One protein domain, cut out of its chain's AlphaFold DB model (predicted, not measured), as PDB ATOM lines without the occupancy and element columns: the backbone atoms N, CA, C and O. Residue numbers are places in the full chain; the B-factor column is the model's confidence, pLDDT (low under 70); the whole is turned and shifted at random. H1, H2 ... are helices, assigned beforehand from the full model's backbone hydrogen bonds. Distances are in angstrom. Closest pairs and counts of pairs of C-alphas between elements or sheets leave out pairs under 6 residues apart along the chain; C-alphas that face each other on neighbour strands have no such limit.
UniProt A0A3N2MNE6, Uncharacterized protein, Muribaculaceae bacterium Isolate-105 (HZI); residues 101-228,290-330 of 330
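What this domain is: This is residues 101 to 228 and 290 to 330 of the 330 residues of an uncharacterized protein of Muribaculaceae bacterium Isolate-105 (HZI) (UniProt A0A3N2MNE6). Five helices, H2 to H6, fold back and forth as an up-and-down bundle, each running against the one before it. H1 packs across H6, H7 sits beyond H1, far from the core, and H8 is near H4, while residues 325 to 330 stick out as a tail. The printed part has 169 residues with eight named helices, H1 to H8 in chain order, and no named strand: all helix. It is compact, with a radius of gyration of the C-alphas of 15.7 A, and spans 49 by 42 by 30 A.

Where its parts are: H1, residues 101 to 108, begins at C-alpha 101 (89.745, 120.415, 70.182). H2 is residues 134 to 146, 18.7 A; H3 150 to 163, 20.6 A; H4 165 to 179, 21.4 A; H5 182 to 195, 20.1 A; H6 205 to 221, 24.0 A. H7 is residues 291 to 299; H8, 312 to 318, ends at C-alpha 318 (109.354, 104.500, 85.041).

How they stand to each other: H4 and H6 are the hub, touching four helices each. They touch each other at a shallow tilt of 23 degrees, the same way; their closest C-alphas, of Ala 176 and Leu 215, are 6.5 A apart. H4 and H5 form a hairpin at 8 degrees, closest at the C-alphas of Ala 176 and Ile 185, 5.3 A. H2 and H3 form another, at a steep tilt of 40 degrees, closest at Thr 144 and Cys 153, C-alphas 5.2 A apart. H1 touches H6 at a steep tilt of 59 degrees, the C-alphas of Ala 102 and Lys 210 being closest at 4.7 A. H7 touches H1, closest at the C-alphas of Asn 108 and Asp 293, 5.3 A. H8 is close to but not clearly touching H4, with the C-alphas of Leu 167 and Val 318 closest at 6.1 A. Every O i to N i+4 pair is within hydrogen-bond range in H1, H4, H5, H6, H7 and H8, but 8 of 9 in H2 and 9 of 10 in H3.

The domain as a whole: The C-alphas of Gln 228 and Phe 328 are farthest apart, at 50.1 A. Residues 229 to 289 are not printed; C-alphas 228 and 290 are 28.5 A apart across the cut. The links H1 to H2 and H7 to H8 are long. Residues 325 to 330 have pLDDT under 70.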
ATOM      1  N   ASP A 101      89.434 120.381  68.747       98.25
ATOM      2  CA  ASP A 101      89.745 120.415  70.182       98.25
ATOM      3  C   ASP A 101      91.168 119.926  70.465       98.25
ATOM      4  O   ASP A 101      91.854 120.481  71.317       98.25
ATOM      5  N   ALA A 102      91.621 118.893  69.751       98.25
ATOM      6  CA  ALA A 102      92.974 118.364  69.894       98.25
ATOM      7  C   ALA A 102      94.038 119.385  69.469       98.25
ATOM      8  O   ALA A 102      95.076 119.492  70.116       98.25
ATOM      9  N   ASP A 103      93.771 120.145  68.410       96.94
ATOM     10  CA  ASP A 103      94.664 121.196  67.930       96.94
ATOM     11  C   ASP A 103      94.747 122.345  68.941       96.94
ATOM     12  O   ASP A 103      95.833 122.680  69.414       96.94
ATOM     13  N   PHE A 104      93.592 122.842  69.404       97.44
ATOM     14  CA  PHE A 104      93.546 123.831  70.481       97.44
ATOM     15  C   PHE A 104      94.300 123.340  71.720       97.44
ATOM     16  O   PHE A 104      95.125 124.068  72.271       97.44
ATOM     17  N   PHE A 105      94.047 122.104  72.155       97.88
ATOM     18  CA  PHE A 105      94.662 121.536  73.349       97.88
ATOM     19  C   PHE A 105      96.184 121.416  73.204       97.88
ATOM     20  O   PHE A 105      96.914 121.762  74.133       97.88
ATOM     21  N   ALA A 106      96.681 120.982  72.043       95.81
ATOM     22  CA  ALA A 106      98.113 120.918  71.756       95.81
ATOM     23  C   ALA A 106      98.770 122.310  71.793       95.81
ATOM     24  O   ALA A 106      99.819 122.481  72.418       95.81
ATOM     25  N   CYS A 107      98.133 123.296  71.159       93.38
ATOM     26  CA  CYS A 107      98.639 124.659  70.997       93.38
ATOM     27  C   CYS A 107      98.477 125.554  72.229       93.38
ATOM     28  O   CYS A 107      99.234 126.507  72.399       93.38
ATOM     29  N   ASN A 108      97.516 125.277  73.109       94.81
ATOM     30  CA  ASN A 108      97.214 126.168  74.231       94.81
ATOM     31  C   ASN A 108      97.390 125.516  75.596       94.81
ATOM     32  O   ASN A 108      97.636 126.235  76.555       94.81
ATOM     33  N   LEU A 109      97.276 124.194  75.736       95.56
ATOM     34  CA  LEU A 109      97.273 123.552  77.058       95.56
ATOM     35  C   LEU A 109      98.472 122.616  77.260       95.56
ATOM     36  O   LEU A 109      99.070 122.616  78.336       95.56
ATOM     37  N   LEU A 110      98.893 121.890  76.222       94.19
ATOM     38  CA  LEU A 110      99.955 120.876  76.280       94.19
ATOM     39  C   LEU A 110     101.353 121.420  75.910       94.19
ATOM     40  O   LEU A 110     102.159 120.720  75.306       94.19
ATOM     41  N   ASN A 111     101.652 122.673  76.254       90.44
ATOM     42  CA  ASN A 111     102.901 123.341  75.853       90.44
ATOM     43  C   ASN A 111     103.405 124.401  76.853       90.44
ATOM     44  O   ASN A 111     104.099 125.353  76.485       90.44
ATOM     45  N   SER A 112     103.020 124.271  78.123       88.38
ATOM     46  CA  SER A 112     103.313 125.250  79.175       88.38
ATOM     47  C   SER A 112     104.802 125.568  79.266       88.38
ATOM     48  O   SER A 112     105.615 124.665  79.417       88.38
ATOM     49  N   LYS A 113     105.165 126.855  79.211       87.25
ATOM     50  CA  LYS A 113     106.545 127.337  79.407       87.25
ATOM     51  C   LYS A 113     106.877 127.596  80.876       87.25
ATOM     52  O   LYS A 113     108.005 127.367  81.288       87.25
ATOM     53  N   ASN A 114     105.891 128.048  81.644       89.81
ATOM     54  CA  ASN A 114     106.066 128.475  83.030       89.81
ATOM     55  C   ASN A 114     105.741 127.339  84.003       89.81
ATOM     56  O   ASN A 114     104.824 126.556  83.753       89.81
ATOM     57  N   LYS A 115     106.452 127.286  85.134       93.44
ATOM     58  CA  LYS A 115     106.150 126.378  86.247       93.44
ATOM     59  C   LYS A 115     104.841 126.786  86.929       93.44
ATOM     60  O   LYS A 115     104.644 127.963  87.219       93.44
ATOM     61  N   TRP A 116     103.964 125.823  87.196       95.25
ATOM     62  CA  TRP A 116     102.767 126.010  88.020       95.25
ATOM     63  C   TRP A 116     103.005 125.432  89.410       95.25
ATOM     64  O   TRP A 116     103.755 124.471  89.554       95.25
ATOM     65  N   ASN A 117     102.353 125.991  90.426       95.00
ATOM     66  CA  ASN A 117     102.411 125.461  91.787       95.00
ATOM     67  C   ASN A 117     101.298 124.422  91.992       95.00
ATOM     68  O   ASN A 117     100.221 124.760  92.479       95.00
ATOM     69  N   VAL A 118     101.534 123.189  91.534       94.12
ATOM     70  CA  VAL A 118     100.533 122.101  91.540       94.12
ATOM     71  C   VAL A 118     100.855 120.996  92.543       94.12
ATOM     72  O   VAL A 118      99.945 120.357  93.062       94.12
ATOM     73  N   CYS A 119     102.134 120.790  92.845       92.19
ATOM     74  CA  CYS A 119     102.613 119.896  93.887       92.19
ATOM     75  C   CYS A 119     104.002 120.357  94.372       92.19
ATOM     76  O   CYS A 119     104.589 121.259  93.767       92.19
ATOM     77  N   PRO A 120     104.514 119.787  95.480       88.38
ATOM     78  CA  PRO A 120     105.875 120.042  95.929       88.38
ATOM     79  C   PRO A 120     106.926 119.598  94.906       88.38
ATOM     80  O   PRO A 120     106.705 118.686  94.101       88.38
ATOM     81  N   ASP A 121     108.102 120.212  95.005       91.31
ATOM     82  CA  ASP A 121     109.278 119.757  94.274       91.31
ATOM     83  C   ASP A 121     109.704 118.378  94.775       91.31
ATOM     84  O   ASP A 121     109.581 118.064  95.962       91.31
ATOM     85  N   GLY A 122     110.161 117.540  93.849       86.31
ATOM     86  CA  GLY A 122     110.665 116.218  94.185       86.31
ATOM     87  C   GLY A 122     112.111 116.276  94.659       86.31
ATOM     88  O   GLY A 122     112.894 117.127  94.233       86.31
ATOM     89  N   ASP A 123     112.478 115.309  95.492       76.38
ATOM     90  CA  ASP A 123     113.858 115.103  95.907       76.38
ATOM     91  C   ASP A 123     114.568 114.130  94.948       76.38
ATOM     92  O   ASP A 123     114.058 113.065  94.591       76.38
ATOM     93  N   GLY A 124     115.789 114.471  94.532       78.62
ATOM     94  CA  GLY A 124     116.623 113.606  93.694       78.62
ATOM     95  C   GLY A 124     116.358 113.738  92.190       78.62
ATOM     96  O   GLY A 124     116.244 114.840  91.663       78.62
ATOM     97  N   TYR A 125     116.375 112.611  91.469       79.06
ATOM     98  CA  TYR A 125     116.413 112.592  89.998       79.06
ATOM     99  C   TYR A 125     115.097 112.169  89.318       79.06
ATOM    100  O   TYR A 125     115.018 112.170  88.089       79.06
ATOM    101  N   LEU A 126     114.065 111.797  90.087       88.62
ATOM    102  CA  LEU A 126     112.730 111.454  89.577       88.62
ATOM    103  C   LEU A 126     111.807 112.670  89.636       88.62
ATOM    104  O   LEU A 126     110.829 112.699  90.380       88.62
ATOM    105  N   VAL A 127     112.138 113.674  88.833       92.31
ATOM    106  CA  VAL A 127     111.409 114.940  88.770       92.31
ATOM    107  C   VAL A 127     110.952 115.242  87.351       92.31
ATOM    108  O   VAL A 127     111.550 114.771  86.386       92.31
ATOM    109  N   THR A 128     109.891 116.030  87.201       92.50
ATOM    110  CA  THR A 128     109.491 116.554  85.887       92.50
ATOM    111  C   THR A 128     110.391 117.705  85.445       92.50
ATOM    112  O   THR A 128     111.251 118.166  86.196       92.50
ATOM    113  N   ARG A 129     110.140 118.222  84.236       88.00
ATOM    114  CA  ARG A 129     110.890 119.329  83.637       88.00
ATOM    115  C   ARG A 129     111.121 120.521  84.570       88.00
ATOM    116  O   ARG A 129     112.212 121.082  84.588       88.00
ATOM    117  N   HIS A 130     110.114 120.916  85.344       92.06
ATOM    118  CA  HIS A 130     110.224 122.027  86.294       92.06
ATOM    119  C   HIS A 130     110.536 121.614  87.745       92.06
ATOM    120  O   HIS A 130     110.420 122.447  88.650       92.06
ATOM    121  N   GLY A 131     110.943 120.365  87.977       92.44
ATOM    122  CA  GLY A 131     111.379 119.877  89.287       92.44
ATOM    123  C   GLY A 131     110.280 119.263  90.160       92.44
ATOM    124  O   GLY A 131     110.563 118.917  91.301       92.44
ATOM    125  N   HIS A 132     109.052 119.106  89.655       94.75
ATOM    126  CA  HIS A 132     107.961 118.493  90.425       94.75
ATOM    127  C   HIS A 132     108.235 117.024  90.712       94.75
ATOM    128  O   HIS A 132     108.795 116.336  89.858       94.75
ATOM    129  N   ASP A 133     107.769 116.520  91.854       93.69
ATOM    130  CA  ASP A 133     107.836 115.088  92.154       93.69
ATOM    131  C   ASP A 133     107.100 114.257  91.086       93.69
ATOM    132  O   ASP A 133     105.885 114.382  90.891       93.69
ATOM    133  N   LEU A 134     107.833 113.386  90.380       93.81
ATOM    134  CA  LEU A 134     107.293 112.647  89.236       93.81
ATOM    135  C   LEU A 134     106.205 111.649  89.646       93.81
ATOM    136  O   LEU A 134     105.256 111.443  88.887       93.81
ATOM    137  N   LYS A 135     106.317 111.034  90.833       92.38
ATOM    138  CA  LYS A 135     105.326 110.068  91.342       92.38
ATOM    139  C   LYS A 135     103.985 110.758  91.585       92.38
ATOM    140  O   LYS A 135     102.945 110.292  91.112       92.38
ATOM    141  N   THR A 136     104.017 111.897  92.269       94.56
ATOM    142  CA  THR A 136     102.848 112.731  92.551       94.56
ATOM    143  C   THR A 136     102.226 113.239  91.257       94.56
ATOM    144  O   THR A 136     101.023 113.069  91.050       94.56
ATOM    145  N   MET A 137     103.040 113.762  90.336       96.69
ATOM    146  CA  MET A 137     102.573 114.223  89.026       96.69
ATOM    147  C   MET A 137     101.923 113.100  88.215       96.69
ATOM    148  O   MET A 137     100.863 113.313  87.635       96.69
ATOM    149  N   ALA A 138     102.490 111.891  88.211       96.19
ATOM    150  CA  ALA A 138     101.908 110.736  87.527       96.19
ATOM    151  C   ALA A 138     100.531 110.349  88.097       96.19
ATOM    152  O   ALA A 138      99.584 110.123  87.338       96.19
ATOM    153  N   ALA A 139     100.395 110.320  89.426       94.88
ATOM    154  CA  ALA A 139      99.124 110.030  90.086       94.88
ATOM    155  C   ALA A 139      98.073 111.122  89.825       94.88
ATOM    156  O   ALA A 139      96.905 110.814  89.575       94.88
ATOM    157  N   MET A 140      98.481 112.395  89.853       98.06
ATOM    158  CA  MET A 140      97.614 113.526  89.519       98.06
ATOM    159  C   MET A 140      97.188 113.489  88.052       98.06
ATOM    160  O   MET A 140      96.013 113.691  87.770       98.06
ATOM    161  N   PHE A 141      98.093 113.161  87.128       98.56
ATOM    162  CA  PHE A 141      97.803 113.154  85.695       98.56
ATOM    163  C   PHE A 141      96.641 112.230  85.333       98.56
ATOM    164  O   PHE A 141      95.747 112.600  84.578       98.56
ATOM    165  N   LYS A 142      96.611 111.024  85.907       98.38
ATOM    166  CA  LYS A 142      95.501 110.098  85.671       98.38
ATOM    167  C   LYS A 142      94.175 110.667  86.183       98.38
ATOM    168  O   LYS A 142      93.164 110.577  85.493       98.38
ATOM    169  N   LYS A 143      94.185 111.271  87.376       98.50
ATOM    170  CA  LYS A 143      92.991 111.881  87.976       98.50
ATOM    171  C   LYS A 143      92.466 113.039  87.136       98.50
ATOM    172  O   LYS A 143      91.267 113.095  86.904       98.50
ATOM    173  N   THR A 144      93.337 113.908  86.626       98.69
ATOM    174  CA  THR A 144      92.906 115.048  85.803       98.69
ATOM    175  C   THR A 144      92.272 114.600  84.489       98.69
ATOM    176  O   THR A 144      91.286 115.198  84.067       98.69
ATOM    177  N   ILE A 145      92.750 113.503  83.886       98.75
ATOM    178  CA  ILE A 145      92.094 112.882  82.723       98.75
ATOM    179  C   ILE A 145      90.686 112.388  83.091       98.75
ATOM    180  O   ILE A 145      89.723 112.702  82.393       98.75
ATOM    181  N   LEU A 146      90.560 111.626  84.180       98.69
ATOM    182  CA  LEU A 146      89.296 111.005  84.605       98.69
ATOM    183  C   LEU A 146      88.275 112.010  85.163       98.69
ATOM    184  O   LEU A 146      87.078 111.748  85.125       98.69
ATOM    185  N   ASN A 147      88.731 113.165  85.639       98.44
ATOM    186  CA  ASN A 147      87.876 114.257  86.104       98.44
ATOM    187  C   ASN A 147      87.633 115.332  85.030       98.44
ATOM    188  O   ASN A 147      86.914 116.295  85.288       98.44
ATOM    189  N   ALA A 148      88.233 115.189  83.841       98.31
ATOM    190  CA  ALA A 148      88.197 116.175  82.760       98.31
ATOM    191  C   ALA A 148      88.686 117.585  83.167       98.31
ATOM    192  O   ALA A 148      88.121 118.598  82.751       98.31
ATOM    193  N   GLU A 149      89.755 117.650  83.965       98.25
ATOM    194  CA  GLU A 149      90.428 118.888  84.387       98.25
ATOM    195  C   GLU A 149      91.434 119.337  83.310       98.25
ATOM    196  O   GLU A 149      92.642 119.130  83.435       98.25
ATOM    197  N   ASP A 150      90.926 119.912  82.220       97.69
ATOM    198  CA  ASP A 150      91.647 120.233  80.978       97.69
ATOM    199  C   ASP A 150      92.972 120.996  81.151       97.69
ATOM    200  O   ASP A 150      94.016 120.538  80.674       97.69
ATOM    201  N   GLU A 151      92.964 122.140  81.831       97.06
ATOM    202  CA  GLU A 151      94.139 123.003  81.984       97.06
ATOM    203  C   GLU A 151      95.250 122.323  82.793       97.06
ATOM    204  O   GLU A 151      96.418 122.316  82.385       97.06
ATOM    205  N   LEU A 152      94.883 121.691  83.913       98.06
ATOM    206  CA  LEU A 152      95.825 120.964  84.760       98.06
ATOM    207  C   LEU A 152      96.324 119.687  84.067       98.06
ATOM    208  O   LEU A 152      97.513 119.375  84.130       98.06
ATOM    209  N   CYS A 153      95.450 118.981  83.345       98.50
ATOM    210  CA  CYS A 153      95.812 117.850  82.493       98.50
ATOM    211  C   CYS A 153      96.837 118.257  81.425       98.50
ATOM    212  O   CYS A 153      97.822 117.546  81.221       98.50
ATOM    213  N   GLY A 154      96.643 119.401  80.766       97.31
ATOM    214  CA  GLY A 154      97.584 119.937  79.782       97.31
ATOM    215  C   GLY A 154      98.940 120.277  80.399       97.31
ATOM    216  O   GLY A 154      99.981 119.867  79.877       97.31
ATOM    217  N   TYR A 155      98.941 120.950  81.554       96.62
ATOM    218  CA  TYR A 155     100.167 121.275  82.280       96.62
ATOM    219  C   TYR A 155     100.962 120.021  82.669       96.62
ATOM    220  O   TYR A 155     102.118 119.873  82.266       96.62
ATOM    221  N   ILE A 156     100.336 119.099  83.407       97.56
ATOM    222  CA  ILE A 156     100.987 117.877  83.898       97.56
ATOM    223  C   ILE A 156     101.401 116.976  82.727       97.56
ATOM    224  O   ILE A 156     102.506 116.429  82.718       97.56
ATOM    225  N   GLY A 157     100.553 116.858  81.703       96.69
ATOM    226  CA  GLY A 157     100.858 116.094  80.499       96.69
ATOM    227  C   GLY A 157     102.111 116.607  79.790       96.69
ATOM    228  O   GLY A 157     102.960 115.808  79.401       96.69
ATOM    229  N   ASN A 158     102.274 117.928  79.673       94.81
ATOM    230  CA  ASN A 158     103.466 118.536  79.082       94.81
ATOM    231  C   ASN A 158     104.716 118.292  79.944       94.81
ATOM    232  O   ASN A 158     105.775 117.964  79.409       94.81
ATOM    233  N   GLU A 159     104.595 118.403  81.268       94.44
ATOM    234  CA  GLU A 159     105.685 118.121  82.210       94.44
ATOM    235  C   GLU A 159     106.226 116.693  82.068       94.44
ATOM    236  O   GLU A 159     107.438 116.500  81.957       94.44
ATOM    237  N   ILE A 160     105.336 115.698  82.036       94.81
ATOM    238  CA  ILE A 160     105.716 114.282  81.961       94.81
ATOM    239  C   ILE A 160     106.204 113.928  80.554       94.81
ATOM    240  O   ILE A 160     107.267 113.329  80.407       94.81
ATOM    241  N   ARG A 161     105.461 114.303  79.502       93.12
ATOM    242  CA  ARG A 161     105.740 113.897  78.112       93.12
ATOM    243  C   ARG A 161     107.132 114.305  77.637       93.12
ATOM    244  O   ARG A 161     107.763 113.553  76.898       93.12
ATOM    245  N   ASN A 162     107.587 115.488  78.042       89.62
ATOM    246  CA  ASN A 162     108.862 116.060  77.617       89.62
ATOM    247  C   ASN A 162     110.060 115.163  77.959       89.62
ATOM    248  O   ASN A 162     110.965 115.017  77.139       89.62
ATOM    249  N   TRP A 163     110.041 114.526  79.131       91.00
ATOM    250  CA  TRP A 163     111.155 113.712  79.630       91.00
ATOM    251  C   TRP A 163     110.841 112.211  79.721       91.00
ATOM    252  O   TRP A 163     111.756 111.388  79.654       91.00
ATOM    253  N   TYR A 164     109.559 111.852  79.830       92.62
ATOM    254  CA  TYR A 164     109.064 110.500  80.105       92.62
ATOM    255  C   TYR A 164     107.879 110.144  79.193       92.62
ATOM    256  O   TYR A 164     106.777 109.834  79.652       92.62
ATOM    257  N   LEU A 165     108.091 110.189  77.873       93.00
ATOM    258  CA  LEU A 165     107.051 109.878  76.880       93.00
ATOM    259  C   LEU A 165     106.419 108.486  77.091       93.00
ATOM    260  O   LEU A 165     105.213 108.325  76.906       93.00
ATOM    261  N   GLY A 166     107.213 107.493  77.509       94.56
ATOM    262  CA  GLY A 166     106.706 106.156  77.823       94.56
ATOM    263  C   GLY A 166     105.732 106.174  79.003       94.56
ATOM    264  O   GLY A 166     104.623 105.656  78.885       94.56
ATOM    265  N   LEU A 167     106.098 106.854  80.095       96.31
ATOM    266  CA  LEU A 167     105.236 107.015  81.272       96.31
ATOM    267  C   LEU A 167     103.946 107.766  80.925       96.31
ATOM    268  O   LEU A 167     102.868 107.320  81.312       96.31
ATOM    269  N   PHE A 168     104.047 108.868  80.170       97.50
ATOM    270  CA  PHE A 168     102.887 109.626  79.689       97.50
ATOM    271  C   PHE A 168     101.868 108.689  79.033       97.50
ATOM    272  O   PHE A 168     100.700 108.655  79.422       97.50
ATOM    273  N   TRP A 169     102.323 107.875  78.080       97.94
ATOM    274  CA  TRP A 169     101.441 106.961  77.370       97.94
ATOM    275  C   TRP A 169     100.990 105.768  78.210       97.94
ATOM    276  O   TRP A 169      99.866 105.309  78.013       97.94
ATOM    277  N   SER A 170     101.802 105.285  79.153       98.25
ATOM    278  CA  SER A 170     101.369 104.274  80.125       98.25
ATOM    279  C   SER A 170     100.142 104.770  80.890       98.25
ATOM    280  O   SER A 170      99.111 104.104  80.892       98.25
ATOM    281  N   ILE A 171     100.203 105.991  81.431       98.75
ATOM    282  CA  ILE A 171      99.103 106.596  82.196       98.75
ATOM    283  C   ILE A 171      97.868 106.830  81.316       98.75
ATOM    284  O   ILE A 171      96.753 106.498  81.717       98.75
ATOM    285  N   VAL A 172      98.050 107.365  80.104       98.81
ATOM    286  CA  VAL A 172      96.952 107.606  79.149       98.81
ATOM    287  C   VAL A 172      96.246 106.301  78.764       98.81
ATOM    288  O   VAL A 172      95.016 106.244  78.726       98.81
ATOM    289  N   ARG A 173      97.002 105.226  78.513       98.75
ATOM    290  CA  ARG A 173      96.435 103.904  78.201       98.75
ATOM    291  C   ARG A 173      95.740 103.284  79.409       98.75
ATOM    292  O   ARG A 173      94.682 102.681  79.239       98.75
ATOM    293  N   ASP A 174      96.279 103.464  80.609       98.56
ATOM    294  CA  ASP A 174      95.641 102.998  81.841       98.56
ATOM    295  C   ASP A 174      94.329 103.742  82.117       98.56
ATOM    296  O   ASP A 174      93.340 103.110  82.484       98.56
ATOM    297  N   ALA A 175      94.271 105.055  81.872       98.75
ATOM    298  CA  ALA A 175      93.030 105.829  81.941       98.75
ATOM    299  C   ALA A 175      91.992 105.332  80.917       98.75
ATOM    300  O   ALA A 175      90.824 105.153  81.256       98.75
ATOM    301  N   ALA A 176      92.412 105.021  79.685       98.75
ATOM    302  CA  ALA A 176      91.530 104.433  78.672       98.75
ATOM    303  C   ALA A 176      90.948 103.079  79.110       98.75
ATOM    304  O   ALA A 176      89.772 102.801  78.870       98.75
ATOM    305  N   ARG A 177      91.766 102.236  79.753       98.69
ATOM    306  CA  ARG A 177      91.332 100.941  80.298       98.69
ATOM    307  C   ARG A 177      90.365 101.103  81.464       98.69
ATOM    308  O   ARG A 177      89.416 100.332  81.539       98.69
ATOM    309  N   GLU A 178      90.579 102.095  82.321       98.56
ATOM    310  CA  GLU A 178      89.698 102.388  83.457       98.56
ATOM    311  C   GLU A 178      88.320 102.893  83.017       98.56
ATOM    312  O   GLU A 178      87.314 102.450  83.562       98.56
ATOM    313  N   LEU A 179      88.255 103.733  81.976       98.38
ATOM    314  CA  LEU A 179      86.977 104.142  81.378       98.38
ATOM    315  C   LEU A 179      86.227 102.970  80.722       98.38
ATOM    316  O   LEU A 179      85.010 103.014  80.588       98.38
ATOM    317  N   GLY A 180      86.929 101.912  80.305       98.25
ATOM    318  CA  GLY A 180      86.313 100.624  79.975       98.25
ATOM    319  C   GLY A 180      85.643 100.510  78.600       98.25
ATOM    320  O   GLY A 180      85.046  99.475  78.310       98.25
ATOM    321  N   TYR A 181      85.760 101.508  77.715       98.25
ATOM    322  CA  TYR A 181      85.150 101.466  76.377       98.25
ATOM    323  C   TYR A 181      86.090 100.830  75.333       98.25
ATOM    324  O   TYR A 181      87.125 101.417  74.998       98.25
ATOM    325  N   PRO A 182      85.747  99.671  74.726       97.75
ATOM    326  CA  PRO A 182      86.656  98.971  73.814       97.75
ATOM    327  C   PRO A 182      87.041  99.761  72.557       97.75
ATOM    328  O   PRO A 182      88.146  99.593  72.043       97.75
ATOM    329  N   SER A 183      86.142 100.597  72.025       97.00
ATOM    330  CA  SER A 183      86.430 101.479  70.884       97.00
ATOM    331  C   SER A 183      87.487 102.526  71.235       97.00
ATOM    332  O   SER A 183      88.430 102.705  70.468       97.00
ATOM    333  N   ILE A 184      87.371 103.133  72.418       98.44
ATOM    334  CA  ILE A 184      88.306 104.129  72.943       98.44
ATOM    335  C   ILE A 184      89.676 103.502  73.170       98.44
ATOM    336  O   ILE A 184      90.657 103.992  72.623       98.44
ATOM    337  N   ILE A 185      89.750 102.367  73.872       98.75
ATOM    338  CA  ILE A 185      91.021 101.666  74.129       98.75
ATOM    339  C   ILE A 185      91.775 101.398  72.820       98.75
ATOM    340  O   ILE A 185      92.967 101.679  72.720       98.75
ATOM    341  N   ARG A 186      91.075 100.908  71.789       98.38
ATOM    342  CA  ARG A 186      91.683 100.624  70.481       98.38
ATOM    343  C   ARG A 186      92.138 101.879  69.736       98.38
ATOM    344  O   ARG A 186      93.136 101.806  69.025       98.38
ATOM    345  N   GLU A 187      91.412 102.987  69.854       98.56
ATOM    346  CA  GLU A 187      91.822 104.266  69.262       98.56
ATOM    347  C   GLU A 187      93.080 104.805  69.957       98.56
ATOM    348  O   GLU A 187      94.058 105.146  69.290       98.56
ATOM    349  N   ILE A 188      93.102 104.787  71.296       98.81
ATOM    350  CA  ILE A 188      94.254 105.215  72.102       98.81
ATOM    351  C   ILE A 188      95.489 104.348  71.821       98.81
ATOM    352  O   ILE A 188      96.583 104.884  71.667       98.81
ATOM    353  N   ASP A 189      95.332 103.029  71.688       98.69
ATOM    354  CA  ASP A 189      96.437 102.119  71.359       98.69
ATOM    355  C   ASP A 189      97.066 102.434  69.985       98.69
ATOM    356  O   ASP A 189      98.285 102.315  69.812       98.69
ATOM    357  N   VAL A 190      96.271 102.870  69.002       98.44
ATOM    358  CA  VAL A 190      96.801 103.290  67.695       98.44
ATOM    359  C   VAL A 190      97.481 104.655  67.780       98.44
ATOM    360  O   VAL A 190      98.573 104.804  67.235       98.44
ATOM    361  N   LEU A 191      96.893 105.630  68.480       98.44
ATOM    362  CA  LEU A 191      97.531 106.936  68.706       98.44
ATOM    363  C   LEU A 191      98.895 106.776  69.393       98.44
ATOM    364  O   LEU A 191      99.881 107.350  68.933       98.44
ATOM    365  N   TRP A 192      98.965 105.921  70.416       97.88
ATOM    366  CA  TRP A 192     100.208 105.522  71.074       97.88
ATOM    367  C   TRP A 192     101.207 104.909  70.089       97.88
ATOM    368  O   TRP A 192     102.361 105.328  70.043       97.88
ATOM    369  N   THR A 193     100.768 103.951  69.266       97.44
ATOM    370  CA  THR A 193     101.625 103.289  68.267       97.44
ATOM    371  C   THR A 193     102.218 104.295  67.276       97.44
ATOM    372  O   THR A 193     103.398 104.212  66.933       97.44
ATOM    373  N   ILE A 194     101.416 105.260  66.818       95.81
ATOM    374  CA  ILE A 194     101.860 106.300  65.885       95.81
ATOM    375  C   ILE A 194     102.869 107.230  66.563       95.81
ATOM    376  O   ILE A 194     103.930 107.487  65.990       95.81
ATOM    377  N   ASP A 195     102.563 107.721  67.765       94.81
ATOM    378  CA  ASP A 195     103.414 108.681  68.474       94.81
ATOM    379  C   ASP A 195     104.745 108.045  68.905       94.81
ATOM    380  O   ASP A 195     105.805 108.620  68.688       94.81
ATOM    381  N   MET A 196     104.725 106.801  69.389       94.31
ATOM    382  CA  MET A 196     105.929 106.063  69.798       94.31
ATOM    383  C   MET A 196     106.790 105.559  68.633       94.31
ATOM    384  O   MET A 196     107.880 105.035  68.864       94.31
ATOM    385  N   SER A 197     106.347 105.707  67.379       93.25
ATOM    386  CA  SER A 197     107.120 105.265  66.205       93.25
ATOM    387  C   SER A 197     108.386 106.095  65.950       93.25
ATOM    388  O   SER A 197     109.175 105.763  65.060       93.25
ATOM    389  N   LYS A 198     108.576 107.194  66.692       84.56
ATOM    390  CA  LYS A 198     109.700 108.122  66.553       84.56
ATOM    391  C   LYS A 198     110.207 108.610  67.912       84.56
ATOM    392  O   LYS A 198     109.455 108.599  68.883       84.56
ATOM    393  N   PRO A 199     111.462 109.090  67.986       81.38
ATOM    394  CA  PRO A 199     111.966 109.778  69.172       81.38
ATOM    395  C   PRO A 199     111.118 111.009  69.517       81.38
ATOM    396  O   PRO A 199     110.683 111.713  68.611       81.38
ATOM    397  N   VAL A 200     110.966 111.323  70.810       81.50
ATOM    398  CA  VAL A 200     110.097 112.411  71.322       81.50
ATOM    399  C   VAL A 200     110.316 113.778  70.653       81.50
ATOM    400  O   VAL A 200     109.367 114.518  70.428       81.50
ATOM    401  N   LYS A 201     111.552 114.111  70.269       81.88
ATOM    402  CA  LYS A 201     111.875 115.371  69.575       81.88
ATOM    403  C   LYS A 201     111.287 115.467  68.157       81.88
ATOM    404  O   LYS A 201     111.159 116.561  67.619       81.88
ATOM    405  N   ASP A 202     110.980 114.321  67.553       81.88
ATOM    406  CA  ASP A 202     110.463 114.182  66.190       81.88
ATOM    407  C   ASP A 202     108.956 113.860  66.183       81.88
ATOM    408  O   ASP A 202     108.355 113.691  65.111       81.88
ATOM    409  N   THR A 203     108.346 113.739  67.368       80.75
ATOM    410  CA  THR A 203     106.907 113.539  67.534       80.75
ATOM    411  C   THR A 203     106.171 114.870  67.599       80.75
ATOM    412  O   THR A 203     106.740 115.932  67.841       80.75
ATOM    413  N   THR A 204     104.867 114.816  67.352       86.56
ATOM    414  CA  THR A 204     103.969 115.967  67.460       86.56
ATOM    415  C   THR A 204     103.089 115.794  68.691       86.56
ATOM    416  O   THR A 204     102.745 114.677  69.070       86.56
ATOM    417  N   PHE A 205     102.692 116.901  69.312       93.06
ATOM    418  CA  PHE A 205     101.761 116.885  70.437       93.06
ATOM    419  C   PHE A 205     100.334 116.494  70.026       93.06
ATOM    420  O   PHE A 205      99.534 116.152  70.893       93.06
ATOM    421  N   ILE A 206     100.010 116.482  68.727       96.75
ATOM    422  CA  ILE A 206      98.628 116.317  68.258       96.75
ATOM    423  C   ILE A 206      98.013 114.957  68.613       96.75
ATOM    424  O   ILE A 206      96.842 114.892  68.973       96.75
ATOM    425  N   TYR A 207      98.787 113.865  68.583       97.75
ATOM    426  CA  TYR A 207      98.267 112.534  68.924       97.75
ATOM    427  C   TYR A 207      98.007 112.399  70.425       97.75
ATOM    428  O   TYR A 207      96.988 111.844  70.833       97.75
ATOM    429  N   ALA A 208      98.905 112.959  71.241       97.75
ATOM    430  CA  ALA A 208      98.729 113.066  72.683       97.75
ATOM    431  C   ALA A 208      97.499 113.925  73.021       97.75
ATOM    432  O   ALA A 208      96.651 113.511  73.805       97.75
ATOM    433  N   ALA A 209      97.345 115.081  72.374       98.50
ATOM    434  CA  ALA A 209      96.198 115.958  72.569       98.50
ATOM    435  C   ALA A 209      94.874 115.308  72.129       98.50
ATOM    436  O   ALA A 209      93.877 115.391  72.849       98.50
ATOM    437  N   LYS A 210      94.859 114.584  71.001       98.75
ATOM    438  CA  LYS A 210      93.697 113.796  70.563       98.75
ATOM    439  C   LYS A 210      93.329 112.724  71.588       98.75
ATOM    440  O   LYS A 210      92.158 112.589  71.924       98.75
ATOM    441  N   ALA A 211      94.312 112.005  72.127       98.81
ATOM    442  CA  ALA A 211      94.073 111.011  73.168       98.81
ATOM    443  C   ALA A 211      93.456 111.636  74.430       98.81
ATOM    444  O   ALA A 211      92.430 111.159  74.911       98.81
ATOM    445  N   LEU A 212      94.036 112.727  74.936       98.88
ATOM    446  CA  LEU A 212      93.559 113.393  76.152       98.88
ATOM    447  C   LEU A 212      92.154 113.976  75.980       98.88
ATOM    448  O   LEU A 212      91.298 113.769  76.835       98.88
ATOM    449  N   THR A 213      91.883 114.643  74.857       98.75
ATOM    450  CA  THR A 213      90.552 115.206  74.576       98.75
ATOM    451  C   THR A 213      89.481 114.128  74.405       98.75
ATOM    452  O   THR A 213      88.365 114.323  74.883       98.75
ATOM    453  N   ILE A 214      89.803 112.972  73.808       98.81
ATOM    454  CA  ILE A 214      88.890 111.816  73.776       98.81
ATOM    455  C   ILE A 214      88.591 111.328  75.196       98.81
ATOM    456  O   ILE A 214      87.427 111.198  75.568       98.81
ATOM    457  N   LEU A 215      89.633 111.045  75.984       98.88
ATOM    458  CA  LEU A 215      89.475 110.431  77.304       98.88
ATOM    459  C   LEU A 215      88.729 111.340  78.273       98.88
ATOM    460  O   LEU A 215      87.772 110.893  78.898       98.88
ATOM    461  N   MET A 216      89.106 112.617  78.340       98.88
ATOM    462  CA  MET A 216      88.401 113.591  79.169       98.88
ATOM    463  C   MET A 216      86.941 113.725  78.741       98.88
ATOM    464  O   MET A 216      86.065 113.845  79.593       98.88
ATOM    465  N   ARG A 217      86.641 113.690  77.433       98.62
ATOM    466  CA  ARG A 217      85.257 113.790  76.949       98.62
ATOM    467  C   ARG A 217      84.424 112.598  77.365       98.62
ATOM    468  O   ARG A 217      83.339 112.780  77.901       98.62
ATOM    469  N   VAL A 218      84.948 111.397  77.183       98.56
ATOM    470  CA  VAL A 218      84.279 110.174  77.633       98.56
ATOM    471  C   VAL A 218      84.078 110.183  79.150       98.56
ATOM    472  O   VAL A 218      83.001 109.829  79.619       98.56
ATOM    473  N   ALA A 219      85.075 110.640  79.911       98.56
ATOM    474  CA  ALA A 219      84.980 110.751  81.362       98.56
ATOM    475  C   ALA A 219      83.901 111.756  81.802       98.56
ATOM    476  O   ALA A 219      83.064 111.436  82.643       98.56
ATOM    477  N   LYS A 220      83.872 112.944  81.183       98.19
ATOM    478  CA  LYS A 220      82.894 114.003  81.470       98.19
ATOM    479  C   LYS A 220      81.461 113.594  81.137       98.19
ATOM    480  O   LYS A 220      80.549 113.887  81.903       98.19
ATOM    481  N   GLU A 221      81.261 112.957  79.989       97.31
ATOM    482  CA  GLU A 221      79.930 112.576  79.502       97.31
ATOM    483  C   GLU A 221      79.447 111.235  80.090       97.31
ATOM    484  O   GLU A 221      78.267 110.898  79.990       97.31
ATOM    485  N   GLY A 222      80.347 110.430  80.667       97.88
ATOM    486  CA  GLY A 222      80.031 109.103  81.209       97.88
ATOM    487  C   GLY A 222      79.575 108.083  80.155       97.88
ATOM    488  O   GLY A 222      78.919 107.097  80.489       97.88
ATOM    489  N   ASN A 223      79.859 108.332  78.873       97.38
ATOM    490  CA  ASN A 223      79.536 107.451  77.749       97.38
ATOM    491  C   ASN A 223      80.464 107.723  76.551       97.38
ATOM    492  O   ASN A 223      81.211 108.699  76.545       97.38
ATOM    493  N   ALA A 224      80.424 106.855  75.535       97.19
ATOM    494  CA  ALA A 224      81.202 107.003  74.298       97.19
ATOM    495  C   ALA A 224      80.343 106.883  73.021       97.19
ATOM    496  O   ALA A 224      80.882 106.885  71.912       97.19
ATOM    497  N   ASP A 225      79.018 106.789  73.162       95.12
ATOM    498  CA  ASP A 225      78.093 106.469  72.063       95.12
ATOM    499  C   ASP A 225      77.888 107.645  71.101       95.12
ATOM    500  O   ASP A 225      77.410 107.480  69.980       95.12
ATOM    501  N   PHE A 226      78.298 108.848  71.510       95.50
ATOM    502  CA  PHE A 226      78.293 110.021  70.644       95.50
ATOM    503  C   PHE A 226      79.349 109.957  69.534       95.50
ATOM    504  O   PHE A 226      79.286 110.791  68.630       95.50
ATOM    505  N   TYR A 227      80.308 109.025  69.571       96.88
ATOM    506  CA  TYR A 227      81.233 108.789  68.463       96.88
ATOM    507  C   TYR A 227      80.590 107.912  67.391       96.88
ATOM    508  O   TYR A 227      80.090 106.824  67.664       96.88
ATOM    509  N   GLN A 228      80.643 108.370  66.143       91.94
ATOM    510  CA  GLN A 228      80.071 107.656  65.008       91.94
ATOM    511  C   GLN A 228      81.136 106.809  64.315       91.94
ATOM    512  O   GLN A 228      82.285 107.221  64.154       91.94
ATOM    513  N   TRP A 290      92.886 132.202  71.676       94.06
ATOM    514  CA  TRP A 290      94.158 131.626  71.220       94.06
ATOM    515  C   TRP A 290      95.380 132.489  71.591       94.06
ATOM    516  O   TRP A 290      96.472 132.269  71.067       94.06
ATOM    517  N   SER A 291      95.243 133.489  72.471       90.44
ATOM    518  CA  SER A 291      96.350 134.394  72.841       90.44
ATOM    519  C   SER A 291      97.574 133.661  73.373       90.44
ATOM    520  O   SER A 291      98.697 134.090  73.113       90.44
ATOM    521  N   ARG A 292      97.379 132.541  74.076       89.75
ATOM    522  CA  ARG A 292      98.482 131.739  74.603       89.75
ATOM    523  C   ARG A 292      99.320 131.121  73.486       89.75
ATOM    524  O   ARG A 292     100.541 131.248  73.522       89.75
ATOM    525  N   ASP A 293      98.688 130.506  72.492       90.44
ATOM    526  CA  ASP A 293      99.384 130.024  71.295       90.44
ATOM    527  C   ASP A 293     100.113 131.173  70.578       90.44
ATOM    528  O   ASP A 293     101.312 131.086  70.313       90.44
ATOM    529  N   GLN A 294      99.443 132.312  70.383       89.88
ATOM    530  CA  GLN A 294     100.041 133.494  69.749       89.88
ATOM    531  C   GLN A 294     101.263 134.032  70.513       89.88
ATOM    532  O   GLN A 294     102.223 134.517  69.904       89.88
ATOM    533  N   GLU A 295     101.248 133.974  71.846       88.31
ATOM    534  CA  GLU A 295     102.395 134.321  72.682       88.31
ATOM    535  C   GLU A 295     103.525 133.298  72.513       88.31
ATOM    536  O   GLU A 295     104.683 133.686  72.326       88.31
ATOM    537  N   CYS A 296     103.208 132.002  72.518       87.12
ATOM    538  CA  CYS A 296     104.175 130.928  72.299       87.12
ATOM    539  C   CYS A 296     104.826 130.994  70.910       87.12
ATOM    540  O   CYS A 296     106.037 130.802  70.805       87.12
ATOM    541  N   VAL A 297     104.080 131.333  69.857       85.38
ATOM    542  CA  VAL A 297     104.630 131.546  68.507       85.38
ATOM    543  C   VAL A 297     105.673 132.669  68.505       85.38
ATOM    544  O   VAL A 297     106.720 132.535  67.869       85.38
ATOM    545  N   LYS A 298     105.436 133.757  69.248       86.19
ATOM    546  CA  LYS A 298     106.368 134.897  69.345       86.19
ATOM    547  C   LYS A 298     107.581 134.605  70.229       86.19
ATOM    548  O   LYS A 298     108.695 134.997  69.891       86.19
ATOM    549  N   ASN A 299     107.366 133.936  71.361       86.38
ATOM    550  CA  ASN A 299     108.348 133.801  72.445       86.38
ATOM    551  C   ASN A 299     108.988 132.404  72.543       86.38
ATOM    552  O   ASN A 299     109.767 132.141  73.472       86.38
ATOM    553  N   GLY A 300     108.642 131.515  71.615       83.19
ATOM    554  CA  GLY A 300     109.026 130.111  71.604       83.19
ATOM    555  C   GLY A 300     108.178 129.244  72.539       83.19
ATOM    556  O   GLY A 300     107.769 129.654  73.629       83.19
ATOM    557  N   TYR A 301     107.975 127.997  72.120       81.81
ATOM    558  CA  TYR A 301     107.379 126.949  72.943       81.81
ATOM    559  C   TYR A 301     108.377 126.482  74.005       81.81
ATOM    560  O   TYR A 301     109.569 126.348  73.732       81.81
ATOM    561  N   GLY A 302     107.900 126.203  75.218       74.69
ATOM    562  CA  GLY A 302     108.747 125.791  76.341       74.69
ATOM    563  C   GLY A 302     109.246 124.348  76.268       74.69
ATOM    564  O   GLY A 302     109.375 123.727  77.311       74.69
ATOM    565  N   ASN A 303     109.449 123.770  75.086       78.38
ATOM    566  CA  ASN A 303     109.790 122.355  74.945       78.38
ATOM    567  C   ASN A 303     111.239 122.096  75.387       78.38
ATOM    568  O   ASN A 303     112.165 122.704  74.855       78.38
ATOM    569  N   ASP A 304     111.429 121.160  76.317       83.38
ATOM    570  CA  ASP A 304     112.742 120.658  76.731       83.38
ATOM    571  C   ASP A 304     112.707 119.132  76.729       83.38
ATOM    572  O   ASP A 304     112.010 118.521  77.530       83.38
ATOM    573  N   PHE A 305     113.467 118.522  75.827       83.12
ATOM    574  CA  PHE A 305     113.544 117.067  75.682       83.12
ATOM    575  C   PHE A 305     114.814 116.481  76.313       83.12
ATOM    576  O   PHE A 305     115.144 115.319  76.075       83.12
ATOM    577  N   SER A 306     115.562 117.284  77.074       80.12
ATOM    578  CA  SER A 306     116.795 116.860  77.732       80.12
ATOM    579  C   SER A 306     116.485 116.279  79.107       80.12
ATOM    580  O   SER A 306     116.666 116.939  80.127       80.12
ATOM    581  N   THR A 307     116.024 115.028  79.137       75.94
ATOM    582  CA  THR A 307     115.808 114.301  80.396       75.94
ATOM    583  C   THR A 307     117.092 114.312  81.248       75.94
ATOM    584  O   THR A 307     118.178 114.064  80.704       75.94
ATOM    585  N   PRO A 308     117.010 114.563  82.572       77.19
ATOM    586  CA  PRO A 308     118.143 114.435  83.479       77.19
ATOM    587  C   PRO A 308     118.824 113.073  83.346       77.19
ATOM    588  O   PRO A 308     118.193 112.069  83.014       77.19
ATOM    589  N   LYS A 309     120.127 113.023  83.636       80.19
ATOM    590  CA  LYS A 309     120.875 111.762  83.627       80.19
ATOM    591  C   LYS A 309     120.386 110.868  84.764       80.19
ATOM    592  O   LYS A 309     120.834 111.012  85.897       80.19
ATOM    593  N   ILE A 310     119.496 109.942  84.434       84.62
ATOM    594  CA  ILE A 310     119.036 108.878  85.323       84.62
ATOM    595  C   ILE A 310     119.536 107.518  84.824       84.62
ATOM    596  O   ILE A 310     119.786 107.374  83.625       84.62
ATOM    597  N   PRO A 311     119.710 106.522  85.711       87.75
ATOM    598  CA  PRO A 311     120.047 105.166  85.290       87.75
ATOM    599  C   PRO A 311     119.017 104.610  84.293       87.75
ATOM    600  O   PRO A 311     117.813 104.829  84.444       87.75
ATOM    601  N   ASN A 312     119.481 103.897  83.262       86.81
ATOM    602  CA  ASN A 312     118.609 103.407  82.186       86.81
ATOM    603  C   ASN A 312     117.544 102.419  82.692       86.81
ATOM    604  O   ASN A 312     116.406 102.470  82.247       86.81
ATOM    605  N   ASP A 313     117.886 101.559  83.648       87.94
ATOM    606  CA  ASP A 313     116.972 100.597  84.273       87.94
ATOM    607  C   ASP A 313     115.831 101.285  85.038       87.94
ATOM    608  O   ASP A 313     114.673 100.852  84.982       87.94
ATOM    609  N   VAL A 314     116.144 102.399  85.702       87.75
ATOM    610  CA  VAL A 314     115.154 103.267  86.341       87.75
ATOM    611  C   VAL A 314     114.276 103.920  85.275       87.75
ATOM    612  O   VAL A 314     113.052 103.843  85.383       87.75
ATOM    613  N   LEU A 315     114.867 104.527  84.239       88.19
ATOM    614  CA  LEU A 315     114.119 105.168  83.149       88.19
ATOM    615  C   LEU A 315     113.159 104.186  82.466       88.19
ATOM    616  O   LEU A 315     111.995 104.517  82.245       88.19
ATOM    617  N   ASP A 316     113.622 102.973  82.170       88.81
ATOM    618  CA  ASP A 316     112.832 101.917  81.535       88.81
ATOM    619  C   ASP A 316     111.696 101.424  82.435       88.81
ATOM    620  O   ASP A 316     110.604 101.104  81.962       88.81
ATOM    621  N   SER A 317     111.926 101.348  83.746       89.81
ATOM    622  CA  SER A 317     110.887 100.985  84.713       89.81
ATOM    623  C   SER A 317     109.827 102.080  84.810       89.81
ATOM    624  O   SER A 317     108.641 101.800  84.626       89.81
ATOM    625  N   VAL A 318     110.249 103.337  84.963       90.94
ATOM    626  CA  VAL A 318     109.354 104.500  85.041       90.94
ATOM    627  C   VAL A 318     108.541 104.649  83.759       90.94
ATOM    628  O   VAL A 318     107.330 104.837  83.820       90.94
ATOM    629  N   ASN A 319     109.154 104.471  82.588       90.62
ATOM    630  CA  ASN A 319     108.442 104.508  81.310       90.62
ATOM    631  C   ASN A 319     107.401 103.387  81.144       90.62
ATOM    632  O   ASN A 319     106.551 103.481  80.262       90.62
ATOM    633  N   ARG A 320     107.441 102.350  81.985       89.44
ATOM    634  CA  ARG A 320     106.421 101.292  82.075       89.44
ATOM    635  C   ARG A 320     105.427 101.516  83.222       89.44
ATOM    636  O   ARG A 320     104.684 100.600  83.556       89.44
ATOM    637  N   GLY A 321     105.442 102.691  83.851       88.12
ATOM    638  CA  GLY A 321     104.611 103.008  85.016       88.12
ATOM    639  C   GLY A 321     105.100 102.378  86.323       88.12
ATOM    640  O   GLY A 321     104.392 102.429  87.325       88.12
ATOM    641  N   VAL A 322     106.299 101.787  86.339       87.56
ATOM    642  CA  VAL A 322     106.873 101.135  87.520       87.56
ATOM    643  C   VAL A 322     107.871 102.075  88.177       87.56
ATOM    644  O   VAL A 322     108.950 102.339  87.648       87.56
ATOM    645  N   PHE A 323     107.525 102.563  89.361       84.38
ATOM    646  CA  PHE A 323     108.423 103.395  90.146       84.38
ATOM    647  C   PHE A 323     109.272 102.532  91.086       84.38
ATOM    648  O   PHE A 323     108.726 101.637  91.733       84.38
ATOM    649  N   PRO A 324     110.586 102.798  91.208       72.88
ATOM    650  CA  PRO A 324     111.396 102.122  92.207       72.88
ATOM    651  C   PRO A 324     110.857 102.426  93.611       72.88
ATOM    652  O   PRO A 324     110.526 103.578  93.933       72.88
ATOM    653  N   MET A 325     110.759 101.378  94.433       63.16
ATOM    654  CA  MET A 325     110.473 101.520  95.858       63.16
ATOM    655  C   MET A 325     111.660 102.217  96.520       63.16
ATOM    656  O   MET A 325     112.812 101.858  96.261       63.16
ATOM    657  N   SER A 326     111.398 103.227  97.348       58.06
ATOM    658  CA  SER A 326     112.432 103.751  98.234       58.06
ATOM    659  C   SER A 326     112.831 102.659  99.227       58.06
ATOM    660  O   SER A 326     111.983 101.908  99.701       58.06
ATOM    661  N   LEU A 327     114.107 102.615  99.619       44.88
ATOM    662  CA  LEU A 327     114.545 101.857 100.803       44.88
ATOM    663  C   LEU A 327     113.838 102.326 102.092       44.88
ATOM    664  O   LEU A 327     113.863 101.610 103.084       44.88
ATOM    665  N   PHE A 328     113.211 103.507 102.059       49.50
ATOM    666  CA  PHE A 328     112.421 104.095 103.141       49.50
ATOM    667  C   PHE A 328     110.898 103.907 102.981       49.50
ATOM    668  O   PHE A 328     110.153 104.400 103.820       49.50
ATOM    669  N   ASP A 329     110.436 103.216 101.928       45.66
ATOM    670  CA  ASP A 329     109.014 102.880 101.707       45.66
ATOM    671  C   ASP A 329     108.652 101.471 102.262       45.66
ATOM    672  O   ASP A 329     107.590 100.939 101.929       45.66
ATOM    673  N   LEU A 330     109.533 100.855 103.073       35.06
ATOM    674  CA  LEU A 330     109.351  99.552 103.742       35.06
ATOM    675  C   LEU A 330     109.155  99.687 105.253       35.06
ATOM    676  O   LEU A 330     109.942 100.432 105.882       35.06
TER     677      LEU A 330